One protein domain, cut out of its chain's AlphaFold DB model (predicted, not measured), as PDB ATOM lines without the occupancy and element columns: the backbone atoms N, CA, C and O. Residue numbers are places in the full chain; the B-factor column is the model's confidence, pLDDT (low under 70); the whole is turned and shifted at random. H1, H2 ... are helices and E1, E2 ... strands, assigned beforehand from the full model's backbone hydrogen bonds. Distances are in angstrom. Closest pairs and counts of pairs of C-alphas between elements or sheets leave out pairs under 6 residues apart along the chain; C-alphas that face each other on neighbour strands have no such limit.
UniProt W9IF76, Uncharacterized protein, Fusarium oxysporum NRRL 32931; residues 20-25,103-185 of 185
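This is residues 20 to 25 and 103 to 185 of the 185 residues of an uncharacterized protein of Fusarium oxysporum NRRL 32931 (UniProt W9IF76). Look for two separate parts: helices H1 and H2 meet at a steep angle, and a narrow three-stranded sheet lies away from them at the other end of a flat outline. The short piece of residues 20 to 25 lies near H1, on the side away from H2. The printed part has 89 residues, with the order E1, E2, H1, H2, E3; the antiparallel sheet runs E1, E2, E3. The class is mixed, with 42 residues in named elements, under half. The whole is only just loose, close to compact, with a radius of gyration of the C-alphas of 14.7 A and spans of 40 by 38 by 20 A.

Start at E1, residues 109 to 111, which forms an antiparallel hairpin with E2, residues 114 to 117; N 111 and O 114 are 3.1 A apart, within hydrogen-bond range. Next find H1, residues 129 to 146, and H2, residues 163 to 175. They touch through residues 136 to 141 and 169 to 173 alone, and the closest C-alphas, of Thr 137 and Ala 173, are 6.6 A apart. They run opposite ways at a steep tilt of 53 degrees. O i to N i+4 pairs are within range in 13 of 14 for H1 and 8 of 9 for H2. E3, residues 181 to 184, is antiparallel to E2, with N 115 and O 183 at 2.8 A. Neither helix is on the sheet.

Find C-alpha 109 at (129.986, 182.473, 150.094), where E1 begins; E1 spans 6.4 A and E2 10.0 A. From C-alpha 129 at (129.515, 200.920, 153.068), H1 runs 25.5 A. H2 spans 17.8 A. E3 runs 10.3 A to C-alpha 184 at (120.210, 177.321, 155.644).

The C-alphas farthest apart, of Asp 25 and Leu 185, are 42.2 A apart. Residues 26 to 102 are not printed, and C-alphas 25 and 103 are 30.1 A apart across the cut. The links E2 to H1 and H1 to H2 are long. Residues 103 to 112 and residue 185 of this model have pLDDT under 70.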
ATOM      1  N   ASP A  20     138.564 207.468 163.133       90.31
ATOM      2  CA  ASP A  20     137.498 207.832 164.058       90.31
ATOM      3  C   ASP A  20     137.244 206.717 165.083       90.31
ATOM      4  O   ASP A  20     136.941 207.032 166.226       90.31
ATOM      5  N   TYR A  21     137.405 205.435 164.720       92.25
ATOM      6  CA  TYR A  21     137.334 204.317 165.667       92.25
ATOM      7  C   TYR A  21     138.491 204.341 166.676       92.25
ATOM      8  O   TYR A  21     138.257 204.254 167.879       92.25
ATOM      9  N   LEU A  22     139.734 204.508 166.207       91.81
ATOM     10  CA  LEU A  22     140.922 204.530 167.069       91.81
ATOM     11  C   LEU A  22     140.924 205.719 168.033       91.81
ATOM     12  O   LEU A  22     141.325 205.569 169.184       91.81
ATOM     13  N   LEU A  23     140.445 206.883 167.594       92.06
ATOM     14  CA  LEU A  23     140.369 208.088 168.422       92.06
ATOM     15  C   LEU A  23     139.260 208.040 169.489       92.06
ATOM     16  O   LEU A  23     139.194 208.937 170.331       92.06
ATOM     17  N   ARG A  24     138.403 207.004 169.506       93.06
ATOM     18  CA  ARG A  24     137.441 206.786 170.607       93.06
ATOM     19  C   ARG A  24     138.154 206.480 171.925       93.06
ATOM     20  O   ARG A  24     137.657 206.864 172.984       93.06
ATOM     21  N   ASP A  25     139.310 205.813 171.873       91.31
ATOM     22  CA  ASP A  25     140.161 205.623 173.047       91.31
ATOM     23  C   ASP A  25     141.056 206.853 173.236       91.31
ATOM     24  O   ASP A  25     141.957 207.127 172.447       91.31
ATOM     25  N   ARG A 103     128.312 201.797 145.728       30.72
ATOM     26  CA  ARG A 103     127.547 200.631 146.181       30.72
ATOM     27  C   ARG A 103     128.487 199.428 146.176       30.72
ATOM     28  O   ARG A 103     128.958 199.036 145.113       30.72
ATOM     29  N   SER A 104     128.774 198.856 147.343       38.50
ATOM     30  CA  SER A 104     129.430 197.551 147.428       38.50
ATOM     31  C   SER A 104     128.360 196.464 147.415       38.50
ATOM     32  O   SER A 104     127.580 196.365 148.358       38.50
ATOM     33  N   THR A 105     128.320 195.652 146.366       36.31
ATOM     34  CA  THR A 105     127.621 194.364 146.399       36.31
ATOM     35  C   THR A 105     128.450 193.402 147.255       36.31
ATOM     36  O   THR A 105     129.663 193.307 147.062       36.31
ATOM     37  N   GLY A 106     127.824 192.760 148.246       45.25
ATOM     38  CA  GLY A 106     128.479 191.796 149.135       45.25
ATOM     39  C   GLY A 106     129.019 190.572 148.384       45.25
ATOM     40  O   GLY A 106     128.589 190.273 147.272       45.25
ATOM     41  N   GLN A 107     129.992 189.880 148.982       43.53
ATOM     42  CA  GLN A 107     130.446 188.572 148.507       43.53
ATOM     43  C   GLN A 107     129.541 187.483 149.088       43.53
ATOM     44  O   GLN A 107     129.468 187.339 150.307       43.53
ATOM     45  N   ASP A 108     128.911 186.694 148.221       44.44
ATOM     46  CA  ASP A 108     128.175 185.498 148.624       44.44
ATOM     47  C   ASP A 108     129.140 184.312 148.722       44.44
ATOM     48  O   ASP A 108     129.700 183.865 147.718       44.44
ATOM     49  N   MET A 109     129.330 183.770 149.926       48.16
ATOM     50  CA  MET A 109     129.986 182.473 150.094       48.16
ATOM     51  C   MET A 109     128.914 181.382 150.106       48.16
ATOM     52  O   MET A 109     128.134 181.265 151.050       48.16
ATOM     53  N   GLN A 110     128.862 180.592 149.033       50.72
ATOM     54  CA  GLN A 110     127.931 179.474 148.890       50.72
ATOM     55  C   GLN A 110     128.624 178.178 149.318       50.72
ATOM     56  O   GLN A 110     129.518 177.680 148.635       50.72
ATOM     57  N   LEU A 111     128.210 177.629 150.460       58.91
ATOM     58  CA  LEU A 111     128.532 176.264 150.870       58.91
ATOM     59  C   LEU A 111     127.309 175.370 150.597       58.91
ATOM     60  O   LEU A 111     126.183 175.873 150.599       58.91
ATOM     61  N   PRO A 112     127.470 174.052 150.372       64.19
ATOM     62  CA  PRO A 112     126.329 173.166 150.154       64.19
ATOM     63  C   PRO A 112     125.338 173.265 151.327       64.19
ATOM     64  O   PRO A 112     125.669 172.897 152.455       64.19
ATOM     65  N   GLY A 113     124.144 173.806 151.069       73.31
ATOM     66  CA  GLY A 113     123.067 173.962 152.054       73.31
ATOM     67  C   GLY A 113     123.164 175.169 152.998       73.31
ATOM     68  O   GLY A 113     122.318 175.286 153.881       73.31
ATOM     69  N   ARG A 114     124.156 176.066 152.860       78.81
ATOM     70  CA  ARG A 114     124.287 177.275 153.702       78.81
ATOM     71  C   ARG A 114     124.777 178.491 152.913       78.81
ATOM     72  O   ARG A 114     125.712 178.393 152.119       78.81
ATOM     73  N   THR A 115     124.189 179.649 153.188       80.25
ATOM     74  CA  THR A 115     124.559 180.945 152.607       80.25
ATOM     75  C   THR A 115     124.782 181.952 153.723       80.25
ATOM     76  O   THR A 115     123.914 182.111 154.574       80.25
ATOM     77  N   SER A 116     125.910 182.659 153.702       82.25
ATOM     78  CA  SER A 116     126.171 183.782 154.610       82.25
ATOM     79  C   SER A 116     126.259 185.062 153.780       82.25
ATOM     80  O   SER A 116     127.147 185.177 152.937       82.25
ATOM     81  N   ALA A 117     125.336 186.000 153.997       84.94
ATOM     82  CA  ALA A 117     125.201 187.224 153.209       84.94
ATOM     83  C   ALA A 117     125.438 188.475 154.068       84.94
ATOM     84  O   ALA A 117     125.000 188.549 155.216       84.94
ATOM     85  N   LEU A 118     126.123 189.471 153.505       85.31
ATOM     86  CA  LEU A 118     126.322 190.790 154.109       85.31
ATOM     87  C   LEU A 118     125.768 191.856 153.171       85.31
ATOM     88  O   LEU A 118     126.276 192.034 152.064       85.31
ATOM     89  N   GLU A 119     124.787 192.613 153.648       86.06
ATOM     90  CA  GLU A 119     124.257 193.776 152.947       86.06
ATOM     91  C   GLU A 119     124.522 195.031 153.780       86.06
ATOM     92  O   GLU A 119     124.106 195.135 154.934       86.06
ATOM     93  N   LEU A 120     125.265 195.978 153.205       81.19
ATOM     94  CA  LEU A 120     125.627 197.234 153.854       81.19
ATOM     95  C   LEU A 120     125.374 198.398 152.907       81.19
ATOM     96  O   LEU A 120     125.809 198.391 151.754       81.19
ATOM     97  N   PHE A 121     124.743 199.439 153.436       85.31
ATOM     98  CA  PHE A 121     124.518 200.693 152.731       85.31
ATOM     99  C   PHE A 121     125.352 201.810 153.351       85.31
ATOM    100  O   PHE A 121     125.611 201.824 154.552       85.31
ATOM    101  N   GLY A 122     125.802 202.735 152.502       83.25
ATOM    102  CA  GLY A 122     126.423 203.968 152.968       83.25
ATOM    103  C   GLY A 122     125.378 204.925 153.532       83.25
ATOM    104  O   GLY A 122     124.245 204.963 153.054       83.25
ATOM    105  N   GLU A 123     125.777 205.716 154.520       82.06
ATOM    106  CA  GLU A 123     124.929 206.735 155.136       82.06
ATOM    107  C   GLU A 123     125.140 208.081 154.415       82.06
ATOM    108  O   GLU A 123     126.288 208.514 154.267       82.06
ATOM    109  N   PRO A 124     124.081 208.772 153.945       81.56
ATOM    110  CA  PRO A 124     124.220 210.107 153.366       81.56
ATOM    111  C   PRO A 124     124.867 211.081 154.361       81.56
ATOM    112  O   PRO A 124     124.377 211.254 155.472       81.56
ATOM    113  N   GLY A 125     125.984 211.707 153.974       80.00
ATOM    114  CA  GLY A 125     126.776 212.573 154.864       80.00
ATOM    115  C   GLY A 125     127.646 211.830 155.890       80.00
ATOM    116  O   GLY A 125     128.400 212.474 156.616       80.00
ATOM    117  N   GLY A 126     127.570 210.497 155.933       83.88
ATOM    118  CA  GLY A 126     128.389 209.622 156.765       83.88
ATOM    119  C   GLY A 126     129.379 208.798 155.940       83.88
ATOM    120  O   GLY A 126     129.915 209.245 154.923       83.88
ATOM    121  N   TYR A 127     129.643 207.573 156.391       84.69
ATOM    122  CA  TYR A 127     130.565 206.666 155.708       84.69
ATOM    123  C   TYR A 127     129.894 205.894 154.579       84.69
ATOM    124  O   TYR A 127     128.749 205.456 154.694       84.69
ATOM    125  N   SER A 128     130.645 205.652 153.500       86.31
ATOM    126  CA  SER A 128     130.255 204.645 152.514       86.31
ATOM    127  C   SER A 128     130.309 203.248 153.140       86.31
ATOM    128  O   SER A 128     131.103 203.002 154.053       86.31
ATOM    129  N   ALA A 129     129.507 202.315 152.621       86.38
ATOM    130  CA  ALA A 129     129.515 200.920 153.068       86.38
ATOM    131  C   ALA A 129     130.927 200.308 153.021       86.38
ATOM    132  O   ALA A 129     131.344 199.637 153.960       86.38
ATOM    133  N   MET A 130     131.684 200.618 151.963       86.00
ATOM    134  CA  MET A 130     133.060 200.163 151.769       86.00
ATOM    135  C   MET A 130     134.035 200.773 152.780       86.00
ATOM    136  O   MET A 130     134.830 200.053 153.377       86.00
ATOM    137  N   ALA A 131     133.978 202.091 153.001       84.62
ATOM    138  CA  ALA A 131     134.847 202.733 153.983       84.62
ATOM    139  C   ALA A 131     134.545 202.204 155.392       84.62
ATOM    140  O   ALA A 131     135.467 201.936 156.157       84.62
ATOM    141  N   LYS A 132     133.261 202.009 155.719       87.25
ATOM    142  CA  LYS A 132     132.822 201.458 157.004       87.25
ATOM    143  C   LYS A 132     133.336 200.031 157.201       87.25
ATOM    144  O   LYS A 132     133.997 199.777 158.202       87.25
ATOM    145  N   SER A 133     133.096 199.120 156.257       88.88
ATOM    146  CA  SER A 133     133.485 197.708 156.399       88.88
ATOM    147  C   SER A 133     135.004 197.511 156.467       88.88
ATOM    148  O   SER A 133     135.485 196.754 157.310       88.88
ATOM    149  N   VAL A 134     135.772 198.228 155.642       89.62
ATOM    150  CA  VAL A 134     137.241 198.127 155.613       89.62
ATOM    151  C   VAL A 134     137.883 198.892 156.771       89.62
ATOM    152  O   VAL A 134     138.738 198.365 157.482       89.62
ATOM    153  N   GLY A 135     137.470 200.141 156.988       89.12
ATOM    154  CA  GLY A 135     138.061 201.005 158.004       89.12
ATOM    155  C   GLY A 135     137.800 200.502 159.424       89.12
ATOM    156  O   GLY A 135     138.727 200.470 160.229       89.12
ATOM    157  N   LEU A 136     136.577 200.050 159.730       90.50
ATOM    158  CA  LEU A 136     136.259 199.536 161.067       90.50
ATOM    159  C   LEU A 136     137.000 198.240 161.379       90.50
ATOM    160  O   LEU A 136     137.559 198.116 162.461       90.50
ATOM    161  N   THR A 137     137.039 197.283 160.449       91.75
ATOM    162  CA  THR A 137     137.741 196.009 160.680       91.75
ATOM    163  C   THR A 137     139.239 196.228 160.896       91.75
ATOM    164  O   THR A 137     139.824 195.620 161.793       91.75
ATOM    165  N   CYS A 138     139.842 197.167 160.160       91.19
ATOM    166  CA  CYS A 138     141.219 197.604 160.380       91.19
ATOM    167  C   CYS A 138     141.411 198.248 161.767       91.19
ATOM    168  O   CYS A 138     142.301 197.838 162.514       91.19
ATOM    169  N   GLY A 139     140.551 199.199 162.148       92.12
ATOM    170  CA  GLY A 139     140.606 199.859 163.458       92.12
ATOM    171  C   GLY A 139     140.428 198.885 164.626       92.12
ATOM    172  O   GLY A 139     141.162 198.959 165.610       92.12
ATOM    173  N   ILE A 140     139.516 197.917 164.494       94.06
ATOM    174  CA  ILE A 140     139.301 196.836 165.464       94.06
ATOM    175  C   ILE A 140     140.569 195.995 165.627       94.06
ATOM    176  O   ILE A 140     140.983 195.748 166.759       94.06
ATOM    177  N   ALA A 141     141.194 195.575 164.524       92.31
ATOM    178  CA  ALA A 141     142.409 194.766 164.561       92.31
ATOM    179  C   ALA A 141     143.585 195.514 165.212       92.31
ATOM    180  O   ALA A 141     144.292 194.944 166.042       92.31
ATOM    181  N   ILE A 142     143.755 196.803 164.896       92.06
ATOM    182  CA  ILE A 142     144.767 197.657 165.532       92.06
ATOM    183  C   ILE A 142     144.487 197.777 167.032       92.06
ATOM    184  O   ILE A 142     145.400 197.623 167.833       92.06
ATOM    185  N   GLN A 143     143.233 198.004 167.429       92.31
ATOM    186  CA  GLN A 143     142.887 198.127 168.842       92.31
ATOM    187  C   GLN A 143     143.118 196.813 169.608       92.31
ATOM    188  O   GLN A 143     143.649 196.853 170.710       92.31
ATOM    189  N   LEU A 144     142.792 195.652 169.024       92.69
ATOM    190  CA  LEU A 144     143.108 194.335 169.601       92.69
ATOM    191  C   LEU A 144     144.617 194.171 169.842       92.69
ATOM    192  O   LEU A 144     145.035 193.741 170.914       92.69
ATOM    193  N   LEU A 145     145.441 194.559 168.864       91.38
ATOM    194  CA  LEU A 145     146.897 194.534 169.002       91.38
ATOM    195  C   LEU A 145     147.376 195.478 170.114       91.38
ATOM    196  O   LEU A 145     148.188 195.091 170.946       91.38
ATOM    197  N   LEU A 146     146.856 196.705 170.139       90.81
ATOM    198  CA  LEU A 146     147.211 197.724 171.124       90.81
ATOM    199  C   LEU A 146     146.766 197.374 172.546       90.81
ATOM    200  O   LEU A 146     147.358 197.881 173.495       90.81
ATOM    201  N   ASP A 147     145.693 196.605 172.707       90.25
ATOM    202  CA  ASP A 147     145.182 196.140 174.003       90.25
ATOM    203  C   ASP A 147     145.880 194.864 174.497       90.25
ATOM    204  O   ASP A 147     145.459 194.281 175.492       90.25
ATOM    205  N   ASP A 148     146.959 194.454 173.821       89.50
ATOM    206  CA  ASP A 148     147.752 193.265 174.126       89.50
ATOM    207  C   ASP A 148     146.924 191.963 174.122       89.50
ATOM    208  O   ASP A 148     147.228 191.013 174.849       89.50
ATOM    209  N   GLU A 149     145.889 191.885 173.277       90.69
ATOM    210  CA  GLU A 149     145.028 190.702 173.197       90.69
ATOM    211  C   GLU A 149     145.838 189.464 172.767       90.69
ATOM    212  O   GLU A 149     146.506 189.497 171.723       90.69
ATOM    213  N   PRO A 150     145.781 188.341 173.514       87.50
ATOM    214  CA  PRO A 150     146.727 187.232 173.355       87.50
ATOM    215  C   PRO A 150     146.727 186.603 171.964       87.50
ATOM    216  O   PRO A 150     147.749 186.090 171.511       87.50
ATOM    217  N   ALA A 151     145.577 186.606 171.287       84.69
ATOM    218  CA  ALA A 151     145.422 186.004 169.967       84.69
ATOM    219  C   ALA A 151     146.045 186.859 168.850       84.69
ATOM    220  O   ALA A 151     146.511 186.308 167.855       84.69
ATOM    221  N   SER A 152     146.073 188.184 169.021       82.50
ATOM    222  CA  SER A 152     146.558 189.153 168.029       82.50
ATOM    223  C   SER A 152     147.954 189.695 168.326       82.50
ATOM    224  O   SER A 152     148.623 190.150 167.403       82.50
ATOM    225  N   ASN A 153     148.419 189.624 169.574       84.62
ATOM    226  CA  ASN A 153     149.720 190.140 170.002       84.62
ATOM    227  C   ASN A 153     150.801 189.045 170.060       84.62
ATOM    228  O   ASN A 153     151.518 188.886 171.049       84.62
ATOM    229  N   LYS A 154     150.888 188.233 169.002       87.56
ATOM    230  CA  LYS A 154     151.965 187.247 168.833       87.56
ATOM    231  C   LYS A 154     152.973 187.795 167.812       87.56
ATOM    232  O   LYS A 154     152.562 188.346 166.793       87.56
ATOM    233  N   PRO A 155     154.291 187.658 168.026       88.56
ATOM    234  CA  PRO A 155     155.261 188.019 166.998       88.56
ATOM    235  C   PRO A 155     155.084 187.150 165.744       88.56
ATOM    236  O   PRO A 155     154.999 185.927 165.846       88.56
ATOM    237  N   GLY A 156     155.060 187.770 164.562       88.88
ATOM    238  CA  GLY A 156     154.990 187.068 163.277       88.88
ATOM    239  C   GLY A 156     154.040 187.718 162.271       88.88
ATOM    240  O   GLY A 156     153.482 188.786 162.513       88.88
ATOM    241  N   VAL A 157     153.862 187.059 161.123       88.12
ATOM    242  CA  VAL A 157     152.851 187.435 160.123       88.12
ATOM    243  C   VAL A 157     151.551 186.726 160.481       88.12
ATOM    244  O   VAL A 157     151.468 185.502 160.397       88.12
ATOM    245  N   ILE A 158     150.551 187.494 160.904       87.25
ATOM    246  CA  ILE A 158     149.276 186.969 161.398       87.25
ATOM    247  C   ILE A 158     148.157 187.338 160.430       87.25
ATOM    248  O   ILE A 158     148.106 188.449 159.908       87.25
ATOM    249  N   ALA A 159     147.239 186.396 160.227       88.69
ATOM    250  CA  ALA A 159     146.008 186.579 159.472       88.69
ATOM    251  C   ALA A 159     144.824 185.973 160.253       88.69
ATOM    252  O   ALA A 159     145.035 185.058 161.059       88.69
ATOM    253  N   PRO A 160     143.583 186.449 160.036       89.88
ATOM    254  CA  PRO A 160     142.392 185.965 160.734       89.88
ATOM    255  C   PRO A 160     141.952 184.591 160.195       89.88
ATOM    256  O   PRO A 160     140.958 184.466 159.487       89.88
ATOM    257  N   TYR A 161     142.726 183.551 160.514       90.38
ATOM    258  CA  TYR A 161     142.441 182.156 160.145       90.38
ATOM    259  C   TYR A 161     142.166 181.252 161.350       90.38
ATOM    260  O   TYR A 161     141.787 180.095 161.181       90.38
ATOM    261  N   SER A 162     142.332 181.762 162.571       90.31
ATOM    262  CA  SER A 162     141.980 181.056 163.802       90.31
ATOM    263  C   SER A 162     140.684 181.609 164.389       90.31
ATOM    264  O   SER A 162     140.413 182.808 164.304       90.31
ATOM    265  N   ARG A 163     139.896 180.745 165.044       91.81
ATOM    266  CA  ARG A 163     138.676 181.180 165.747       91.81
ATOM    267  C   ARG A 163     138.965 182.235 166.806       91.81
ATOM    268  O   ARG A 163     138.229 183.202 166.894       91.81
ATOM    269  N   GLU A 164     140.072 182.098 167.530       91.00
ATOM    270  CA  GLU A 164     140.489 183.052 168.565       91.00
ATOM    271  C   GLU A 164     140.566 184.493 168.038       91.00
ATOM    272  O   GLU A 164     140.121 185.416 168.710       91.00
ATOM    273  N   ILE A 165     141.084 184.691 166.821       91.12
ATOM    274  CA  ILE A 165     141.172 186.017 166.195       91.12
ATOM    275  C   ILE A 165     139.835 186.387 165.544       91.12
ATOM    276  O   ILE A 165     139.335 187.498 165.731       91.12
ATOM    277  N   CYS A 166     139.248 185.463 164.779       91.56
ATOM    278  CA  CYS A 166     138.026 185.720 164.025       91.56
ATOM    279  C   CYS A 166     136.842 186.061 164.929       91.56
ATOM    280  O   CYS A 166     136.094 186.976 164.604       91.56
ATOM    281  N   ASP A 167     136.678 185.374 166.060       93.62
ATOM    282  CA  ASP A 167     135.568 185.611 166.981       93.62
ATOM    283  C   ASP A 167     135.685 186.981 167.659       93.62
ATOM    284  O   ASP A 167     134.687 187.694 167.757       93.62
ATOM    285  N   LEU A 168     136.898 187.403 168.035       91.88
ATOM    286  CA  LEU A 168     137.142 188.738 168.593       91.88
ATOM    287  C   LEU A 168     136.793 189.844 167.592       91.88
ATOM    288  O   LEU A 168     136.092 190.801 167.935       91.88
ATOM    289  N   ILE A 169     137.253 189.703 166.346       93.25
ATOM    290  CA  ILE A 169     136.955 190.666 165.280       93.25
ATOM    291  C   ILE A 169     135.456 190.658 164.969       93.25
ATOM    292  O   ILE A 169     134.858 191.725 164.867       93.25
ATOM    293  N   ARG A 170     134.837 189.475 164.864       93.56
ATOM    294  CA  ARG A 170     133.413 189.313 164.547       93.56
ATOM    295  C   ARG A 170     132.527 189.975 165.593       93.56
ATOM    296  O   ARG A 170     131.676 190.772 165.223       93.56
ATOM    297  N   VAL A 171     132.751 189.712 166.882       94.00
ATOM    298  CA  VAL A 171     131.948 190.304 167.966       94.00
ATOM    299  C   VAL A 171     132.028 191.832 167.943       94.00
ATOM    300  O   VAL A 171     131.004 192.505 168.054       94.00
ATOM    301  N   ARG A 172     133.229 192.397 167.753       93.88
ATOM    302  CA  ARG A 172     133.411 193.855 167.678       93.88
ATOM    303  C   ARG A 172     132.828 194.448 166.389       93.88
ATOM    304  O   ARG A 172     132.238 195.519 166.439       93.88
ATOM    305  N   ALA A 173     132.934 193.757 165.256       92.69
ATOM    306  CA  ALA A 173     132.357 194.204 163.988       92.69
ATOM    307  C   ALA A 173     130.818 194.180 164.012       92.69
ATOM    308  O   ALA A 173     130.183 195.139 163.569       92.69
ATOM    309  N   GLU A 174     130.216 193.138 164.595       93.81
ATOM    310  CA  GLU A 174     128.763 193.030 164.766       93.81
ATOM    311  C   GLU A 174     128.218 194.157 165.658       93.81
ATOM    312  O   GLU A 174     127.163 194.714 165.353       93.81
ATOM    313  N   ALA A 175     128.958 194.555 166.701       93.06
ATOM    314  CA  ALA A 175     128.607 195.693 167.557       93.06
ATOM    315  C   ALA A 175     128.588 197.040 166.806       93.06
ATOM    316  O   ALA A 175     127.845 197.944 167.180       93.06
ATOM    317  N   GLU A 176     129.346 197.164 165.714       90.44
ATOM    318  CA  GLU A 176     129.352 198.340 164.830       90.44
ATOM    319  C   GLU A 176     128.356 198.211 163.652       90.44
ATOM    320  O   GLU A 176     128.342 199.036 162.729       90.44
ATOM    321  N   GLY A 177     127.514 197.170 163.665       88.56
ATOM    322  CA  GLY A 177     126.498 196.906 162.644       88.56
ATOM    323  C   GLY A 177     127.024 196.217 161.382       88.56
ATOM    324  O   GLY A 177     126.328 196.196 160.369       88.56
ATOM    325  N   VAL A 178     128.238 195.659 161.410       90.25
ATOM    326  CA  VAL A 178     128.804 194.858 160.313       90.25
ATOM    327  C   VAL A 178     128.616 193.381 160.648       90.25
ATOM    328  O   VAL A 178     129.417 192.789 161.369       90.25
ATOM    329  N   LYS A 179     127.531 192.786 160.145       89.62
ATOM    330  CA  LYS A 179     127.121 191.418 160.481       89.62
ATOM    331  C   LYS A 179     126.690 190.632 159.248       89.62
ATOM    332  O   LYS A 179     125.899 191.127 158.451       89.62
ATOM    333  N   LEU A 180     127.149 189.386 159.148       87.56
ATOM    334  CA  LEU A 180     126.645 188.431 158.164       87.56
ATOM    335  C   LEU A 180     125.360 187.768 158.679       87.56
ATOM    336  O   LEU A 180     125.262 187.395 159.850       87.56
ATOM    337  N   VAL A 181     124.386 187.602 157.791       86.62
ATOM    338  CA  VAL A 181     123.157 186.845 158.033       86.62
ATOM    339  C   VAL A 181     123.304 185.474 157.389       86.62
ATOM    340  O   VAL A 181     123.588 185.371 156.197       86.62
ATOM    341  N   GLU A 182     123.136 184.420 158.186       86.19
ATOM    342  CA  GLU A 182     123.209 183.041 157.707       86.19
ATOM    343  C   GLU A 182     121.816 182.501 157.369       86.19
ATOM    344  O   GLU A 182     120.874 182.610 158.155       86.19
ATOM    345  N   HIS A 183     121.710 181.865 156.208       78.62
ATOM    346  CA  HIS A 183     120.542 181.150 155.718       78.62
ATOM    347  C   HIS A 183     120.923 179.683 155.489       78.62
ATOM    348  O   HIS A 183     121.962 179.389 154.902       78.62
ATOM    349  N   THR A 184     120.091 178.755 155.958       76.62
ATOM    350  CA  THR A 184     120.210 177.321 155.644       76.62
ATOM    351  C   THR A 184     119.103 176.971 154.654       76.62
ATOM    352  O   THR A 184     117.965 177.394 154.870       76.62
ATOM    353  N   LEU A 185     119.453 176.282 153.564       62.03
ATOM    354  CA  LEU A 185     118.512 175.832 152.528       62.03
ATOM    355  C   LEU A 185     117.791 174.545 152.942       62.03
ATOM    356  O   LEU A 185     118.446 173.694 153.587       62.03
TER     357      LEU A 185